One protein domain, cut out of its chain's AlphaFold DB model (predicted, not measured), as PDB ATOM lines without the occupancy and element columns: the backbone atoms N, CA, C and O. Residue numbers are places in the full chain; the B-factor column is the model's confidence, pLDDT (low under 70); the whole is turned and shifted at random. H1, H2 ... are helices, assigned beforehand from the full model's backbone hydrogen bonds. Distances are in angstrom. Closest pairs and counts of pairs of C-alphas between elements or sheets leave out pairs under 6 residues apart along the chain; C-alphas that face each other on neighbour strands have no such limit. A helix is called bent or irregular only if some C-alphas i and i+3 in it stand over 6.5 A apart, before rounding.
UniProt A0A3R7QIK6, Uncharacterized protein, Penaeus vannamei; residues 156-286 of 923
ATOM      1  N   ALA A 156     272.903 211.723 151.598       74.44
ATOM      2  CA  ALA A 156     274.085 211.895 150.754       74.44
ATOM      3  C   ALA A 156     273.695 212.144 149.284       74.44
ATOM      4  O   ALA A 156     274.125 213.133 148.693       74.44
ATOM      5  N   SER A 157     272.816 211.310 148.720       75.19
ATOM      6  CA  SER A 157     272.304 211.448 147.346       75.19
ATOM      7  C   SER A 157     271.578 212.783 147.128       75.19
ATOM      8  O   SER A 157     271.818 213.459 146.130       75.19
ATOM      9  N   LEU A 158     270.739 213.206 148.083       78.81
ATOM     10  CA  LEU A 158     270.048 214.500 148.037       78.81
ATOM     11  C   LEU A 158     271.019 215.684 148.133       78.81
ATOM     12  O   LEU A 158     270.807 216.699 147.473       78.81
ATOM     13  N   SER A 159     272.090 215.564 148.924       77.00
ATOM     14  CA  SER A 159     273.122 216.604 149.028       77.00
ATOM     15  C   SER A 159     273.919 216.740 147.729       77.00
ATOM     16  O   SER A 159     274.139 217.861 147.274       77.00
ATOM     17  N   ILE A 160     274.268 215.618 147.089       77.56
ATOM     18  CA  ILE A 160     274.915 215.592 145.767       77.56
ATOM     19  C   ILE A 160     274.014 216.261 144.722       77.56
ATOM     20  O   ILE A 160     274.463 217.162 144.018       77.56
ATOM     21  N   LEU A 161     272.730 215.890 144.651       80.50
ATOM     22  CA  LEU A 161     271.783 216.501 143.712       80.50
ATOM     23  C   LEU A 161     271.637 218.013 143.941       80.50
ATOM     24  O   LEU A 161     271.671 218.775 142.979       80.50
ATOM     25  N   LYS A 162     271.539 218.472 145.196       79.06
ATOM     26  CA  LYS A 162     271.490 219.911 145.512       79.06
ATOM     27  C   LYS A 162     272.763 220.639 145.068       79.06
ATOM     28  O   LYS A 162     272.655 221.670 144.413       79.06
ATOM     29  N   GLN A 163     273.945 220.084 145.343       76.25
ATOM     30  CA  GLN A 163     275.220 220.656 144.894       76.25
ATOM     31  C   GLN A 163     275.308 220.742 143.362       76.25
ATOM     32  O   GLN A 163     275.713 221.778 142.839       76.25
ATOM     33  N   TYR A 164     274.882 219.702 142.637       75.62
ATOM     34  CA  TYR A 164     274.879 219.705 141.170       75.62
ATOM     35  C   TYR A 164     273.861 220.689 140.576       75.62
ATOM     36  O   TYR A 164     274.201 221.385 139.623       75.62
ATOM     37  N   ALA A 165     272.659 220.811 141.150       77.88
ATOM     38  CA  ALA A 165     271.682 221.817 140.724       77.88
ATOM     39  C   ALA A 165     272.231 223.248 140.882       77.88
ATOM     40  O   ALA A 165     272.100 224.061 139.969       77.88
ATOM     41  N   THR A 166     272.918 223.534 141.998       78.81
ATOM     42  CA  THR A 166     273.588 224.826 142.223       78.81
ATOM     43  C   THR A 166     274.775 225.037 141.275       78.81
ATOM     44  O   THR A 166     274.910 226.116 140.709       78.81
ATOM     45  N   MET A 167     275.611 224.017 141.048       72.25
ATOM     46  CA  MET A 167     276.783 224.104 140.163       72.25
ATOM     47  C   MET A 167     276.404 224.316 138.688       72.25
ATOM     48  O   MET A 167     277.121 224.996 137.960       72.25
ATOM     49  N   LEU A 168     275.284 223.737 138.248       73.00
ATOM     50  CA  LEU A 168     274.774 223.847 136.878       73.00
ATOM     51  C   LEU A 168     273.799 225.028 136.687       73.00
ATOM     52  O   LEU A 168     273.361 225.268 135.564       73.00
ATOM     53  N   ASN A 169     273.493 225.770 137.761       77.62
ATOM     54  CA  ASN A 169     272.532 226.878 137.803       77.62
ATOM     55  C   ASN A 169     271.131 226.501 137.270       77.62
ATOM     56  O   ASN A 169     270.528 227.238 136.492       77.62
ATOM     57  N   ILE A 170     270.628 225.325 137.664       78.00
ATOM     58  CA  ILE A 170     269.313 224.816 137.244       78.00
ATOM     59  C   ILE A 170     268.234 225.429 138.154       78.00
ATOM     60  O   ILE A 170     268.339 225.288 139.378       78.00
ATOM     61  N   PRO A 171     267.195 226.088 137.609       80.56
ATOM     62  CA  PRO A 171     266.179 226.731 138.431       80.56
ATOM     63  C   PRO A 171     265.222 225.693 139.061       80.56
ATOM     64  O   PRO A 171     265.073 224.583 138.536       80.56
ATOM     65  N   PRO A 172     264.561 226.015 140.192       79.81
ATOM     66  CA  PRO A 172     263.796 225.036 140.974       79.81
ATOM     67  C   PRO A 172     262.692 224.305 140.194       79.81
ATOM     68  O   PRO A 172     262.487 223.109 140.402       79.81
ATOM     69  N   GLN A 173     262.013 224.986 139.268       79.06
ATOM     70  CA  GLN A 173     260.955 224.393 138.448       79.06
ATOM     71  C   GLN A 173     261.480 223.342 137.457       79.06
ATOM     72  O   GLN A 173     260.829 222.310 137.268       79.06
ATOM     73  N   SER A 174     262.673 223.543 136.886       81.31
ATOM     74  CA  SER A 174     263.312 222.574 135.986       81.31
ATOM     75  C   SER A 174     263.836 221.367 136.767       81.31
ATOM     76  O   SER A 174     263.742 220.246 136.281       81.31
ATOM     77  N   VAL A 175     264.277 221.552 138.021       81.62
ATOM     78  CA  VAL A 175     264.560 220.427 138.933       81.62
ATOM     79  C   VAL A 175     263.298 219.590 139.173       81.62
ATOM     80  O   VAL A 175     263.353 218.366 139.091       81.62
ATOM     81  N   ILE A 176     262.144 220.216 139.420       83.62
ATOM     82  CA  ILE A 176     260.864 219.502 139.593       83.62
ATOM     83  C   ILE A 176     260.479 218.739 138.314       83.62
ATOM     84  O   ILE A 176     260.050 217.587 138.395       83.62
ATOM     85  N   LEU A 177     260.704 219.335 137.137       83.25
ATOM     86  CA  LEU A 177     260.509 218.670 135.849       83.25
ATOM     87  C   LEU A 177     261.460 217.473 135.664       83.25
ATOM     88  O   LEU A 177     261.009 216.416 135.234       83.25
ATOM     89  N   SER A 178     262.734 217.580 136.051       82.00
ATOM     90  CA  SER A 178     263.682 216.454 136.075       82.00
ATOM     91  C   SER A 178     263.217 215.307 136.974       82.00
ATOM     92  O   SER A 178     263.246 214.143 136.572       82.00
ATOM     93  N   TRP A 179     262.720 215.620 138.175       83.19
ATOM     94  CA  TRP A 179     262.125 214.613 139.055       83.19
ATOM     95  C   TRP A 179     260.898 213.958 138.418       83.19
ATOM     96  O   TRP A 179     260.783 212.731 138.458       83.19
ATOM     97  N   TRP A 180     260.021 214.729 137.767       86.56
ATOM     98  CA  TRP A 180     258.876 214.175 137.041       86.56
ATOM     99  C   TRP A 180     259.314 213.269 135.881       86.56
ATOM    100  O   TRP A 180     258.879 212.123 135.823       86.56
ATOM    101  N   LYS A 181     260.226 213.728 135.010       82.62
ATOM    102  CA  LYS A 181     260.780 212.977 133.863       82.62
ATOM    103  C   LYS A 181     261.284 211.586 134.245       82.62
ATOM    104  O   LYS A 181     261.041 210.628 133.511       82.62
ATOM    105  N   VAL A 182     262.020 211.494 135.356       80.88
ATOM    106  CA  VAL A 182     262.631 210.242 135.816       80.88
ATOM    107  C   VAL A 182     261.610 209.364 136.540       80.88
ATOM    108  O   VAL A 182     261.490 208.182 136.228       80.88
ATOM    109  N   THR A 183     260.854 209.918 137.492       81.81
ATOM    110  CA  THR A 183     259.980 209.106 138.357       81.81
ATOM    111  C   THR A 183     258.692 208.654 137.670       81.81
ATOM    112  O   THR A 183     258.231 207.546 137.937       81.81
ATOM    113  N   SER A 184     258.145 209.433 136.730       82.31
ATOM    114  CA  SER A 184     256.886 209.103 136.042       82.31
ATOM    115  C   SER A 184     256.997 207.916 135.072       82.31
ATOM    116  O   SER A 184     255.984 207.336 134.686       82.31
ATOM    117  N   ARG A 185     258.222 207.513 134.711       82.06
ATOM    118  CA  ARG A 185     258.505 206.363 133.832       82.06
ATOM    119  C   ARG A 185     258.744 205.049 134.580       82.06
ATOM    120  O   ARG A 185     258.881 204.012 133.941       82.06
ATOM    121  N   LEU A 186     258.833 205.076 135.912       79.12
ATOM    122  CA  LEU A 186     259.237 203.923 136.718       79.12
ATOM    123  C   LEU A 186     258.029 203.280 137.411       79.12
ATOM    124  O   LEU A 186     257.319 203.913 138.191       79.12
ATOM    125  N   SER A 187     257.814 201.988 137.158       72.56
ATOM    126  CA  SER A 187     256.651 201.240 137.657       72.56
ATOM    127  C   SER A 187     256.609 201.082 139.184       72.56
ATOM    128  O   SER A 187     255.509 201.012 139.736       72.56
ATOM    129  N   ILE A 188     257.784 201.068 139.833       76.38
ATOM    130  CA  ILE A 188     258.021 200.800 141.267       76.38
ATOM    131  C   ILE A 188     257.795 202.010 142.198       76.38
ATOM    132  O   ILE A 188     257.857 201.876 143.421       76.38
ATOM    133  N   VAL A 189     257.570 203.205 141.642       82.38
ATOM    134  CA  VAL A 189     257.374 204.436 142.425       82.38
ATOM    135  C   VAL A 189     255.969 204.458 143.027       82.38
ATOM    136  O   VAL A 189     254.985 204.155 142.344       82.38
ATOM    137  N   ASP A 190     255.878 204.856 144.297       84.12
ATOM    138  CA  ASP A 190     254.608 205.066 144.987       84.12
ATOM    139  C   ASP A 190     253.761 206.120 144.259       84.12
ATOM    140  O   ASP A 190     254.171 207.267 144.048       84.12
ATOM    141  N   GLN A 191     252.541 205.728 143.900       85.81
ATOM    142  CA  GLN A 191     251.575 206.604 143.246       85.81
ATOM    143  C   GLN A 191     251.173 207.792 144.138       85.81
ATOM    144  O   GLN A 191     250.809 208.845 143.615       85.81
ATOM    145  N   SER A 192     251.305 207.683 145.468       86.31
ATOM    146  CA  SER A 192     251.101 208.808 146.391       86.31
ATOM    147  C   SER A 192     252.137 209.923 146.182       86.31
ATOM    148  O   SER A 192     251.777 211.103 146.132       86.31
ATOM    149  N   PHE A 193     253.403 209.557 145.955       86.81
ATOM    150  CA  PHE A 193     254.485 210.490 145.646       86.81
ATOM    151  C   PHE A 193     254.315 211.097 144.248       86.81
ATOM    152  O   PHE A 193     254.422 212.315 144.092       86.81
ATOM    153  N   LEU A 194     253.973 210.282 143.239       86.69
ATOM    154  CA  LEU A 194     253.704 210.791 141.887       86.69
ATOM    155  C   LEU A 194     252.517 211.764 141.860       86.69
ATOM    156  O   LEU A 194     252.594 212.778 141.171       86.69
ATOM    157  N   LEU A 195     251.461 211.526 142.647       86.12
ATOM    158  CA  LEU A 195     250.334 212.456 142.772       86.12
ATOM    159  C   LEU A 195     250.756 213.803 143.386       86.12
ATOM    160  O   LEU A 195     250.334 214.857 142.907       86.12
ATOM    161  N   GLN A 196     251.599 213.787 144.424       86.12
ATOM    162  CA  GLN A 196     252.137 215.015 145.023       86.12
ATOM    163  C   GLN A 196     253.022 215.782 144.031       86.12
ATOM    164  O   GLN A 196     252.874 216.996 143.880       86.12
ATOM    165  N   LEU A 197     253.900 215.075 143.315       86.19
ATOM    166  CA  LEU A 197     254.788 215.664 142.317       86.19
ATOM    167  C   LEU A 197     254.004 216.248 141.130       86.19
ATOM    168  O   LEU A 197     254.288 217.368 140.710       86.19
ATOM    169  N   LEU A 198     252.959 215.554 140.663       86.50
ATOM    170  CA  LEU A 198     252.016 216.051 139.658       86.50
ATOM    171  C   LEU A 198     251.306 217.329 140.129       86.50
ATOM    172  O   LEU A 198     251.189 218.284 139.363       86.50
ATOM    173  N   ALA A 199     250.861 217.388 141.387       85.06
ATOM    174  CA  ALA A 199     250.200 218.574 141.928       85.06
ATOM    175  C   ALA A 199     251.134 219.799 141.992       85.06
ATOM    176  O   ALA A 199     250.683 220.923 141.757       85.06
ATOM    177  N   ILE A 200     252.427 219.589 142.271       85.56
ATOM    178  CA  ILE A 200     253.462 220.635 142.232       85.56
ATOM    179  C   ILE A 200     253.751 221.052 140.780       85.56
ATOM    180  O   ILE A 200     253.746 222.246 140.487       85.56
ATOM    181  N   LEU A 201     253.921 220.088 139.866       85.00
ATOM    182  CA  LEU A 201     254.127 220.335 138.434       85.00
ATOM    183  C   LEU A 201     252.988 221.187 137.852       85.00
ATOM    184  O   LEU A 201     253.232 222.226 137.245       85.00
ATOM    185  N   GLN A 202     251.735 220.803 138.113       84.25
ATOM    186  CA  GLN A 202     250.547 221.538 137.670       84.25
ATOM    187  C   GLN A 202     250.465 222.960 138.238       84.25
ATOM    188  O   GLN A 202     249.976 223.849 137.545       84.25
ATOM    189  N   ARG A 203     250.953 223.200 139.465       83.75
ATOM    190  CA  ARG A 203     251.035 224.560 140.019       83.75
ATOM    191  C   ARG A 203     252.006 225.417 139.204       83.75
ATOM    192  O   ARG A 203     251.639 226.509 138.788       83.75
ATOM    193  N   HIS A 204     253.197 224.899 138.905       82.69
ATOM    194  CA  HIS A 204     254.185 225.638 138.119       82.69
ATOM    195  C   HIS A 204     253.774 225.855 136.656       82.69
ATOM    196  O   HIS A 204     254.167 226.870 136.081       82.69
ATOM    197  N   ILE A 205     252.957 224.963 136.077       82.06
ATOM    198  CA  ILE A 205     252.314 225.181 134.769       82.06
ATOM    199  C   ILE A 205     251.321 226.355 134.847       82.06
ATOM    200  O   ILE A 205     251.388 227.248 134.008       82.06
ATOM    201  N   ALA A 206     250.438 226.387 135.852       80.56
ATOM    202  CA  ALA A 206     249.453 227.464 136.022       80.56
ATOM    203  C   ALA A 206     250.096 228.836 136.315       80.56
ATOM    204  O   ALA A 206     249.582 229.870 135.899       80.56
ATOM    205  N   GLU A 207     251.243 228.843 136.996       82.50
ATOM    206  CA  GLU A 207     252.070 230.032 137.247       82.50
ATOM    207  C   GLU A 207     252.902 230.481 136.022       82.50
ATOM    208  O   GLU A 207     253.514 231.545 136.066       82.50
ATOM    209  N   GLY A 208     252.944 229.699 134.932       77.81
ATOM    210  CA  GLY A 208     253.689 230.041 133.713       77.81
ATOM    211  C   GLY A 208     255.217 229.922 133.825       77.81
ATOM    212  O   GLY A 208     255.936 230.574 133.075       77.81
ATOM    213  N   ASN A 209     255.735 229.104 134.751       80.50
ATOM    214  CA  ASN A 209     257.176 229.043 135.053       80.50
ATOM    215  C   ASN A 209     258.034 228.256 134.038       80.50
ATOM    216  O   ASN A 209     259.256 228.210 134.200       80.50
ATOM    217  N   TYR A 210     257.420 227.597 133.051       82.38
ATOM    218  CA  TYR A 210     258.096 226.722 132.086       82.38
ATOM    219  C   TYR A 210     258.241 227.382 130.714       82.38
ATOM    220  O   TYR A 210     257.302 227.997 130.211       82.38
ATOM    221  N   SER A 211     259.407 227.203 130.092       79.75
ATOM    222  CA  SER A 211     259.650 227.589 128.697       79.75
ATOM    223  C   SER A 211     258.865 226.719 127.702       79.75
ATOM    224  O   SER A 211     258.402 225.630 128.043       79.75
ATOM    225  N   ASP A 212     258.741 227.164 126.445       74.56
ATOM    226  CA  ASP A 212     258.043 226.403 125.394       74.56
ATOM    227  C   ASP A 212     258.654 225.008 125.156       74.56
ATOM    228  O   ASP A 212     257.924 224.044 124.912       74.56
ATOM    229  N   GLU A 213     259.981 224.878 125.265       76.38
ATOM    230  CA  GLU A 213     260.693 223.598 125.150       76.38
ATOM    231  C   GLU A 213     260.365 222.675 126.336       76.38
ATOM    232  O   GLU A 213     259.923 221.538 126.141       76.38
ATOM    233  N   GLU A 214     260.459 223.182 127.570       79.25
ATOM    234  CA  GLU A 214     260.073 222.440 128.778       79.25
ATOM    235  C   GLU A 214     258.586 222.049 128.766       79.25
ATOM    236  O   GLU A 214     258.229 220.953 129.195       79.25
ATOM    237  N   MET A 215     257.705 222.888 128.213       79.81
ATOM    238  CA  MET A 215     256.281 222.577 128.054       79.81
ATOM    239  C   MET A 215     256.026 221.438 127.053       79.81
ATOM    240  O   MET A 215     255.084 220.660 127.239       79.81
ATOM    241  N   GLN A 216     256.863 221.267 126.024       78.31
ATOM    242  CA  GLN A 216     256.816 220.080 125.155       78.31
ATOM    243  C   GLN A 216     257.310 218.816 125.881       78.31
ATOM    244  O   GLN A 216     256.728 217.734 125.725       78.31
ATOM    245  N   GLU A 217     258.325 218.935 126.739       80.25
ATOM    246  CA  GLU A 217     258.787 217.832 127.591       80.25
ATOM    247  C   GLU A 217     257.742 217.431 128.649       80.25
ATOM    248  O   GLU A 217     257.474 216.242 128.840       80.25
ATOM    249  N   VAL A 218     257.072 218.401 129.279       83.44
ATOM    250  CA  VAL A 218     255.922 218.187 130.176       83.44
ATOM    251  C   VAL A 218     254.809 217.426 129.448       83.44
ATOM    252  O   VAL A 218     254.337 216.403 129.944       83.44
ATOM    253  N   ARG A 219     254.431 217.859 128.236       79.00
ATOM    254  CA  ARG A 219     253.407 217.191 127.408       79.00
ATOM    255  C   ARG A 219     253.766 215.740 127.086       79.00
ATOM    256  O   ARG A 219     252.932 214.852 127.256       79.00
ATOM    257  N   SER A 220     254.987 215.491 126.617       80.19
ATOM    258  CA  SER A 220     255.424 214.138 126.241       80.19
ATOM    259  C   SER A 220     255.533 213.203 127.449       80.19
ATOM    260  O   SER A 220     255.083 212.061 127.381       80.19
ATOM    261  N   THR A 221     256.053 213.684 128.580       83.25
ATOM    262  CA  THR A 221     256.175 212.880 129.808       83.25
ATOM    263  C   THR A 221     254.834 212.601 130.480       83.25
ATOM    264  O   THR A 221     254.626 211.477 130.930       83.25
ATOM    265  N   LEU A 222     253.896 213.558 130.492       82.25
ATOM    266  CA  LEU A 222     252.522 213.325 130.960       82.25
ATOM    267  C   LEU A 222     251.795 212.275 130.109       82.25
ATOM    268  O   LEU A 222     251.114 211.424 130.673       82.25
ATOM    269  N   ARG A 223     251.970 212.288 128.777       78.12
ATOM    270  CA  ARG A 223     251.397 211.262 127.886       78.12
ATOM    271  C   ARG A 223     251.962 209.869 128.167       78.12
ATOM    272  O   ARG A 223     251.182 208.941 128.330       78.12
ATOM    273  N   ILE A 224     253.287 209.741 128.295       78.25
ATOM    274  CA  ILE A 224     253.950 208.464 128.630       78.25
ATOM    275  C   ILE A 224     253.481 207.941 129.998       78.25
ATOM    276  O   ILE A 224     253.194 206.755 130.147       78.25
ATOM    277  N   TRP A 225     253.370 208.819 131.000       84.56
ATOM    278  CA  TRP A 225     252.867 208.440 132.321       84.56
ATOM    279  C   TRP A 225     251.402 207.992 132.279       84.56
ATOM    280  O   TRP A 225     251.066 206.977 132.889       84.56
ATOM    281  N   ALA A 226     250.546 208.706 131.541       77.88
ATOM    282  CA  ALA A 226     249.136 208.360 131.390       77.88
ATOM    283  C   ALA A 226     248.961 206.990 130.717       77.88
ATOM    284  O   ALA A 226     248.243 206.155 131.262       77.88
ATOM    285  N   SER A 227     249.688 206.709 129.626       74.75
ATOM    286  CA  SER A 227     249.651 205.391 128.972       74.75
ATOM    287  C   SER A 227     250.154 204.262 129.880       74.75
ATOM    288  O   SER A 227     249.591 203.174 129.862       74.75
ATOM    289  N   LEU A 228     251.159 204.518 130.731       76.25
ATOM    290  CA  LEU A 228     251.633 203.538 131.720       76.25
ATOM    291  C   LEU A 228     250.608 203.284 132.840       76.25
ATOM    292  O   LEU A 228     250.483 202.156 133.316       76.25
ATOM    293  N   GLN A 229     249.863 204.304 133.282       78.50
ATOM    294  CA  GLN A 229     248.776 204.094 134.250       78.50
ATOM    295  C   GLN A 229     247.586 203.365 133.618       78.50
ATOM    296  O   GLN A 229     246.972 202.522 134.272       78.50
ATOM    297  N   GLU A 230     247.278 203.652 132.355       70.06
ATOM    298  CA  GLU A 230     246.245 202.957 131.588       70.06
ATOM    299  C   GLU A 230     246.590 201.476 131.392       70.06
ATOM    300  O   GLU A 230     245.778 200.619 131.733       70.06
ATOM    301  N   GLU A 231     247.823 201.152 130.991       70.44
ATOM    302  CA  GLU A 231     248.326 199.774 130.935       70.44
ATOM    303  C   GLU A 231     248.205 199.068 132.299       70.44
ATOM    304  O   GLU A 231     247.679 197.952 132.388       70.44
ATOM    305  N   LYS A 232     248.594 199.743 133.393       71.69
ATOM    306  CA  LYS A 232     248.428 199.204 134.752       71.69
ATOM    307  C   LYS A 232     246.966 198.870 135.079       71.69
ATOM    308  O   LYS A 232     246.716 197.855 135.729       71.69
ATOM    309  N   LEU A 233     246.014 199.694 134.636       70.81
ATOM    310  CA  LEU A 233     244.574 199.487 134.835       70.81
ATOM    311  C   LEU A 233     243.983 198.427 133.878       70.81
ATOM    312  O   LEU A 233     243.101 197.678 134.288       70.81
ATOM    313  N   VAL A 234     244.492 198.276 132.649       63.38
ATOM    314  CA  VAL A 234     244.123 197.171 131.731       63.38
ATOM    315  C   VAL A 234     244.512 195.807 132.320       63.38
ATOM    316  O   VAL A 234     243.808 194.806 132.147       63.38
ATOM    317  N   TYR A 235     245.606 195.754 133.077       65.44
ATOM    318  CA  TYR A 235     246.029 194.582 133.847       65.44
ATOM    319  C   TYR A 235     245.745 194.755 135.352       65.44
ATOM    320  O   TYR A 235     246.582 194.409 136.187       65.44
ATOM    321  N   LEU A 236     244.552 195.270 135.696       70.50
ATOM    322  CA  LEU A 236     244.125 195.621 137.061       70.50
ATOM    323  C   LEU A 236     244.507 194.569 138.114       70.50
ATOM    324  O   LEU A 236     245.179 194.898 139.085       70.50
ATOM    325  N   ASN A 237     244.140 193.301 137.894       67.19
ATOM    326  CA  ASN A 237     244.364 192.235 138.876       67.19
ATOM    327  C   ASN A 237     245.845 191.852 139.054       67.19
ATOM    328  O   ASN A 237     246.219 191.325 140.095       67.19
ATOM    329  N   ASN A 238     246.696 192.139 138.063       71.25
ATOM    330  CA  ASN A 238     248.131 191.860 138.140       71.25
ATOM    331  C   ASN A 238     248.891 193.003 138.832       71.25
ATOM    332  O   ASN A 238     249.884 192.754 139.508       71.25
ATOM    333  N   ASN A 239     248.441 194.252 138.655       69.81
ATOM    334  CA  ASN A 239     249.118 195.448 139.176       69.81
ATOM    335  C   ASN A 239     248.552 195.953 140.511       69.81
ATOM    336  O   ASN A 239     249.262 196.623 141.259       69.81
ATOM    337  N   TYR A 240     247.290 195.640 140.815       78.00
ATOM    338  CA  TYR A 240     246.593 196.039 142.041       78.00
ATOM    339  C   TYR A 240     245.849 194.848 142.675       78.00
ATOM    340  O   TYR A 240     244.665 194.979 142.991       78.00
ATOM    341  N   PRO A 241     246.503 193.682 142.867       77.69
ATOM    342  CA  PRO A 241     245.834 192.447 143.267       77.69
ATOM    343  C   PRO A 241     245.048 192.615 144.570       77.69
ATOM    344  O   PRO A 241     245.569 193.138 145.564       77.69
ATOM    345  N   ALA A 242     243.812 192.108 144.592       72.69
ATOM    346  CA  ALA A 242     242.913 192.196 145.746       72.69
ATOM    347  C   ALA A 242     243.457 191.471 146.997       72.69
ATOM    348  O   ALA A 242     243.072 191.789 148.121       72.69
ATOM    349  N   THR A 243     244.407 190.542 146.834       73.75
ATOM    350  CA  THR A 243     245.121 189.876 147.938       73.75
ATOM    351  C   THR A 243     245.959 190.851 148.772       73.75
ATOM    352  O   THR A 243     246.019 190.727 149.994       73.75
ATOM    353  N   SER A 244     246.553 191.876 148.154       76.38
ATOM    354  CA  SER A 244     247.374 192.896 148.823       76.38
ATOM    355  C   SER A 244     246.552 194.111 149.279       76.38
ATOM    356  O   SER A 244     247.034 195.244 149.198       76.38
ATOM    357  N   ARG A 245     245.319 193.869 149.772       73.31
ATOM    358  CA  ARG A 245     244.247 194.856 150.046       73.31
ATOM    359  C   ARG A 245     244.741 196.274 150.349       73.31
ATOM    360  O   ARG A 245     244.464 197.175 149.572       73.31
ATOM    361  N   VAL A 246     245.484 196.490 151.439       77.81
ATOM    362  CA  VAL A 246     245.876 197.845 151.887       77.81
ATOM    363  C   VAL A 246     246.780 198.570 150.882       77.81
ATOM    364  O   VAL A 246     246.526 199.732 150.564       77.81
ATOM    365  N   ILE A 247     247.812 197.898 150.360       79.25
ATOM    366  CA  ILE A 247     248.773 198.508 149.429       79.25
ATOM    367  C   ILE A 247     248.099 198.724 148.073       79.25
ATOM    368  O   ILE A 247     248.131 199.839 147.555       79.25
ATOM    369  N   SER A 248     247.420 197.704 147.537       82.44
ATOM    370  CA  SER A 248     246.680 197.802 146.274       82.44
ATOM    371  C   SER A 248     245.626 198.911 146.317       82.44
ATOM    372  O   SER A 248     245.529 199.688 145.372       82.44
ATOM    373  N   TYR A 249     244.896 199.049 147.433       82.44
ATOM    374  CA  TYR A 249     243.880 200.090 147.622       82.44
ATOM    375  C   TYR A 249     244.503 201.481 147.553       82.44
ATOM    376  O   TYR A 249     244.016 202.348 146.828       82.44
ATOM    377  N   GLN A 250     245.603 201.696 148.283       82.44
ATOM    378  CA  GLN A 250     246.314 202.969 148.277       82.44
ATOM    379  C   GLN A 250     246.897 203.277 146.895       82.44
ATOM    380  O   GLN A 250     246.686 204.382 146.401       82.44
ATOM    381  N   GLN A 251     247.586 202.333 146.249       84.38
ATOM    382  CA  GLN A 251     248.174 202.573 144.928       84.38
ATOM    383  C   GLN A 251     247.089 202.871 143.880       84.38
ATOM    384  O   GLN A 251     247.190 203.881 143.190       84.38
ATOM    385  N   LEU A 252     246.010 202.079 143.825       82.69
ATOM    386  CA  LEU A 252     244.900 202.286 142.886       82.69
ATOM    387  C   LEU A 252     244.182 203.625 143.127       82.69
ATOM    388  O   LEU A 252     243.937 204.370 142.179       82.69
ATOM    389  N   THR A 253     243.914 203.969 144.392       84.19
ATOM    390  CA  THR A 253     243.322 205.262 144.782       84.19
ATOM    391  C   THR A 253     244.163 206.433 144.267       84.19
ATOM    392  O   THR A 253     243.629 207.366 143.669       84.19
ATOM    393  N   HIS A 254     245.485 206.397 144.465       83.75
ATOM    394  CA  HIS A 254     246.364 207.476 144.017       83.75
ATOM    395  C   HIS A 254     246.528 207.511 142.486       83.75
ATOM    396  O   HIS A 254     246.548 208.610 141.931       83.75
ATOM    397  N   THR A 255     246.539 206.363 141.794       82.75
ATOM    398  CA  THR A 255     246.503 206.301 140.318       82.75
ATOM    399  C   THR A 255     245.251 206.978 139.758       82.75
ATOM    400  O   THR A 255     245.360 207.867 138.913       82.75
ATOM    401  N   LEU A 256     244.060 206.617 140.256       78.94
ATOM    402  CA  LEU A 256     242.797 207.203 139.790       78.94
ATOM    403  C   LEU A 256     242.715 208.704 140.105       78.94
ATOM    404  O   LEU A 256     242.318 209.490 139.242       78.94
ATOM    405  N   ARG A 257     243.167 209.130 141.295       82.00
ATOM    406  CA  ARG A 257     243.301 210.559 141.637       82.00
ATOM    407  C   ARG A 257     244.268 211.292 140.716       82.00
ATOM    408  O   ARG A 257     243.988 212.431 140.360       82.00
ATOM    409  N   GLY A 258     245.371 210.661 140.317       79.88
ATOM    410  CA  GLY A 258     246.346 211.235 139.389       79.88
ATOM    411  C   GLY A 258     245.746 211.463 138.006       79.88
ATOM    412  O   GLY A 258     245.801 212.576 137.490       79.88
ATOM    413  N   LEU A 259     245.107 210.438 137.435       78.12
ATOM    414  CA  LEU A 259     244.443 210.536 136.132       78.12
ATOM    415  C   LEU A 259     243.334 211.602 136.149       78.12
ATOM    416  O   LEU A 259     243.287 212.466 135.273       78.12
ATOM    417  N   LYS A 260     242.518 211.628 137.211       77.00
ATOM    418  CA  LYS A 260     241.507 212.669 137.439       77.00
ATOM    419  C   LYS A 260     242.123 214.061 137.606       77.00
ATOM    420  O   LYS A 260     241.563 215.033 137.108       77.00
ATOM    421  N   ALA A 261     243.270 214.190 138.274       76.94
ATOM    422  CA  ALA A 261     243.972 215.465 138.414       76.94
ATOM    423  C   ALA A 261     244.498 215.987 137.066       76.94
ATOM    424  O   ALA A 261     244.470 217.197 136.853       76.94
ATOM    425  N   VAL A 262     244.927 215.106 136.152       76.50
ATOM    426  CA  VAL A 262     245.323 215.477 134.780       76.50
ATOM    427  C   VAL A 262     244.129 215.974 133.955       76.50
ATOM    428  O   VAL A 262     244.254 217.009 133.301       76.50
ATOM    429  N   ASP A 263     242.977 215.295 134.003       71.88
ATOM    430  CA  ASP A 263     241.793 215.677 133.208       71.88
ATOM    431  C   ASP A 263     241.021 216.883 133.782       71.88
ATOM    432  O   ASP A 263     240.533 217.732 133.041       71.88
ATOM    433  N   SER A 264     240.931 217.005 135.110       69.75
ATOM    434  CA  SER A 264     240.103 218.034 135.766       69.75
ATOM    435  C   SER A 264     240.640 219.467 135.663       69.75
ATOM    436  O   SER A 264     239.856 220.413 135.756       69.75
ATOM    437  N   LYS A 265     241.953 219.651 135.481       73.81
ATOM    438  CA  LYS A 265     242.597 220.973 135.436       73.81
ATOM    439  C   LYS A 265     242.745 221.486 133.998       73.81
ATOM    440  O   LYS A 265     243.303 220.761 133.171       73.81
ATOM    441  N   PRO A 266     242.291 222.713 133.665       60.75
ATOM    442  CA  PRO A 266     242.265 223.203 132.283       60.75
ATOM    443  C   PRO A 266     243.654 223.250 131.630       60.75
ATOM    444  O   PRO A 266     243.779 222.998 130.431       60.75
ATOM    445  N   GLU A 267     244.702 223.493 132.418       64.19
ATOM    446  CA  GLU A 267     246.090 223.572 131.967       64.19
ATOM    447  C   GLU A 267     246.569 222.231 131.389       64.19
ATOM    448  O   GLU A 267     247.148 222.200 130.302       64.19
ATOM    449  N   THR A 268     246.274 221.112 132.062       63.47
ATOM    450  CA  THR A 268     246.631 219.762 131.589       63.47
ATOM    451  C   THR A 268     245.579 219.146 130.664       63.47
ATOM    452  O   THR A 268     245.938 218.384 129.766       63.47
ATOM    453  N   ARG A 269     244.304 219.529 130.792       58.53
ATOM    454  CA  ARG A 269     243.215 219.086 129.905       58.53
ATOM    455  C   ARG A 269     243.378 219.589 128.469       58.53
ATOM    456  O   ARG A 269     243.081 218.864 127.521       58.53
ATOM    457  N   SER A 270     243.926 220.797 128.300       53.22
ATOM    458  CA  SER A 270     244.246 221.390 126.988       53.22
ATOM    459  C   SER A 270     245.204 220.548 126.126       53.22
ATOM    460  O   SER A 270     245.328 220.780 124.925       53.22
ATOM    461  N   LEU A 271     245.874 219.556 126.723       55.22
ATOM    462  CA  LEU A 271     246.936 218.764 126.103       55.22
ATOM    463  C   LEU A 271     246.437 217.509 125.361       55.22
ATOM    464  O   LEU A 271     247.263 216.809 124.764       55.22
ATOM    465  N   GLN A 272     245.122 217.232 125.398       53.22
ATOM    466  CA  GLN A 272     244.449 216.097 124.738       53.22
ATOM    467  C   GLN A 272     245.198 214.768 124.952       53.22
ATOM    468  O   GLN A 272     245.860 214.247 124.055       53.22
ATOM    469  N   ILE A 273     245.167 214.269 126.192       55.72
ATOM    470  CA  ILE A 273     246.003 213.139 126.635       55.72
ATOM    471  C   ILE A 273     245.317 211.770 126.437       55.72
ATOM    472  O   ILE A 273     246.022 210.773 126.318       55.72
ATOM    473  N   PHE A 274     243.983 211.714 126.329       53.28
ATOM    474  CA  PHE A 274     243.208 210.463 126.276       53.28
ATOM    475  C   PHE A 274     242.496 210.245 124.922       53.28
ATOM    476  O   PHE A 274     241.741 211.123 124.496       53.28
ATOM    477  N   PRO A 275     242.680 209.085 124.257       49.25
ATOM    478  CA  PRO A 275     241.832 208.620 123.154       49.25
ATOM    479  C   PRO A 275     240.489 208.057 123.650       49.25
ATOM    480  O   PRO A 275     240.416 207.470 124.726       49.25
ATOM    481  N   GLN A 276     239.430 208.201 122.852       43.94
ATOM    482  CA  GLN A 276     238.048 208.017 123.321       43.94
ATOM    483  C   GLN A 276     237.579 206.544 123.425       43.94
ATOM    484  O   GLN A 276     236.729 206.249 124.260       43.94
ATOM    485  N   ASP A 277     238.184 205.617 122.666       43.41
ATOM    486  CA  ASP A 277     237.648 204.255 122.440       43.41
ATOM    487  C   ASP A 277     238.590 203.106 122.887       43.41
ATOM    488  O   ASP A 277     238.541 201.987 122.361       43.41
ATOM    489  N   MET A 278     239.520 203.351 123.821       41.66
ATOM    490  CA  MET A 278     240.584 202.371 124.121       41.66
ATOM    491  C   MET A 278     240.108 201.160 124.945       41.66
ATOM    492  O   MET A 278     240.502 200.022 124.670       41.66
ATOM    493  N   TRP A 279     239.217 201.385 125.915       37.62
ATOM    494  CA  TRP A 279     238.757 200.366 126.868       37.62
ATOM    495  C   TRP A 279     237.997 199.204 126.217       37.62
ATOM    496  O   TRP A 279     238.180 198.052 126.612       37.62
ATOM    497  N   GLU A 280     237.212 199.467 125.170       39.19
ATOM    498  CA  GLU A 280     236.506 198.408 124.438       39.19
ATOM    499  C   GLU A 280     237.456 197.479 123.668       39.19
ATOM    500  O   GLU A 280     237.204 196.279 123.545       39.19
ATOM    501  N   ASN A 281     238.560 198.016 123.147       39.91
ATOM    502  CA  ASN A 281     239.501 197.264 122.318       39.91
ATOM    503  C   ASN A 281     240.419 196.355 123.151       39.91
ATOM    504  O   ASN A 281     240.752 195.248 122.719       39.91
ATOM    505  N   ALA A 282     240.774 196.772 124.370       36.72
ATOM    506  CA  ALA A 282     241.558 195.954 125.298       36.72
ATOM    507  C   ALA A 282     240.825 194.664 125.722       36.72
ATOM    508  O   ALA A 282     241.461 193.628 125.932       36.72
ATOM    509  N   ILE A 283     239.491 194.708 125.813       39.84
ATOM    510  CA  ILE A 283     238.681 193.595 126.331       39.84
ATOM    511  C   ILE A 283     238.306 192.604 125.216       39.84
ATOM    512  O   ILE A 283     238.420 191.393 125.421       39.84
ATOM    513  N   ARG A 284     238.018 193.082 123.991       42.47
ATOM    514  CA  ARG A 284     237.791 192.221 122.805       42.47
ATOM    515  C   ARG A 284     238.979 191.295 122.483       42.47
ATOM    516  O   ARG A 284     238.788 190.206 121.942       42.47
ATOM    517  N   ASN A 285     240.211 191.690 122.822       40.22
ATOM    518  CA  ASN A 285     241.422 190.956 122.433       40.22
ATOM    519  C   ASN A 285     241.794 189.757 123.330       40.22
ATOM    520  O   ASN A 285     242.606 188.936 122.905       40.22
ATOM    521  N   ARG A 286     241.191 189.578 124.515       41.22
ATOM    522  CA  ARG A 286     241.476 188.412 125.390       41.22
ATOM    523  C   ARG A 286     240.654 187.152 125.059       41.22
ATOM    524  O   ARG A 286     240.713 186.172 125.793       41.22
TER     525      ARG A 286
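This is residues 156 to 286 of the 923 residues of an uncharacterized protein of Penaeus vannamei (UniProt A0A3R7QIK6). Two pairs of helices form two layers: H3 and H6 lie side by side over H2 and H4, which cross them at a slant. H1 makes one end of the long axis, and H8, at the end of a short link after H7, makes the other; H5 and H7 are four-residue helices at the turns before and after H6. The printed part has 131 residues with eight named helices, H1 to H8 in chain order, and no named strand, and its class is all helix. It is only just compact, close to loose, with a radius of gyration of the C-alphas of 16.4 A and spans of 52 by 35 by 22 A.

H1, residues 156 to 167, is close but not clearly touching H2, residues 172 to 183; their closest C-alphas, Ala 165 and Val 175, are 7.5 A apart. H2 and H3, residues 191 to 206, touch as a helical hairpin, with the C-alphas of Trp 180 and Leu 197 closest at 6.8 A and a steep tilt of 37 degrees, only just past shallow, opposite ways. H4, residues 212 to 234, touches H2 with residues 214 to 221 alone, at a shallow tilt of 31 degrees, the same way; the closest C-alphas are Lys 181 and Thr 221, 6.1 A. H6, residues 242 to 264, touches H3 at a shallow tilt of 8 degrees, the same way, with the C-alphas of Gln 191 and His 254 closest at 5.3 A. H4 and H6 only just touch, with 3 pairs of C-alphas within 8 A, the closest Gln 229 and Thr 255 at 6.8 A. H2, H3, H4 and H6 form an up-and-down bundle, each running against the one before it. H5, residues 236 to 239, is close but not clearly touching H4, with C-alphas 232 and 239 closest at 5.8 A. H7, residues 266 to 269, touches H3 at residues 202 to 206 alone, the C-alphas of Ala 206 and Glu 267 being closest at 6.5 A. H8, residues 278 to 284, is close but not clearly touching H4, with C-alphas 234 and 282 closest at 7.0 A. Every O i to N i+4 pair is within hydrogen-bond range in H1, H2, H3 and H4, against 17 of 19 in H6 and 2 of 3 in H8; H5 and H7 are too short for such a pair.

H1 begins at C-alpha 156, (274.085, 211.895, 150.754), and H8 ends at C-alpha 284, (237.791, 192.221, 122.805). From first to last C-alpha H3 is 22.2 A, H4 33.0 A and H6 27.8 A. H6 is irregular, with C-alphas 243 and 246 8.9 A apart, and has a kink of 62 degrees near residue 249.

The two C-alphas farthest apart, Met 167 and Arg 284, are 53.3 A apart. The printed part has no cut, and no link is long. The mean pLDDT of the printed part is 74.1; residues 266 to 286 are under 70, as are 234 to 235, 237, 239 and 264.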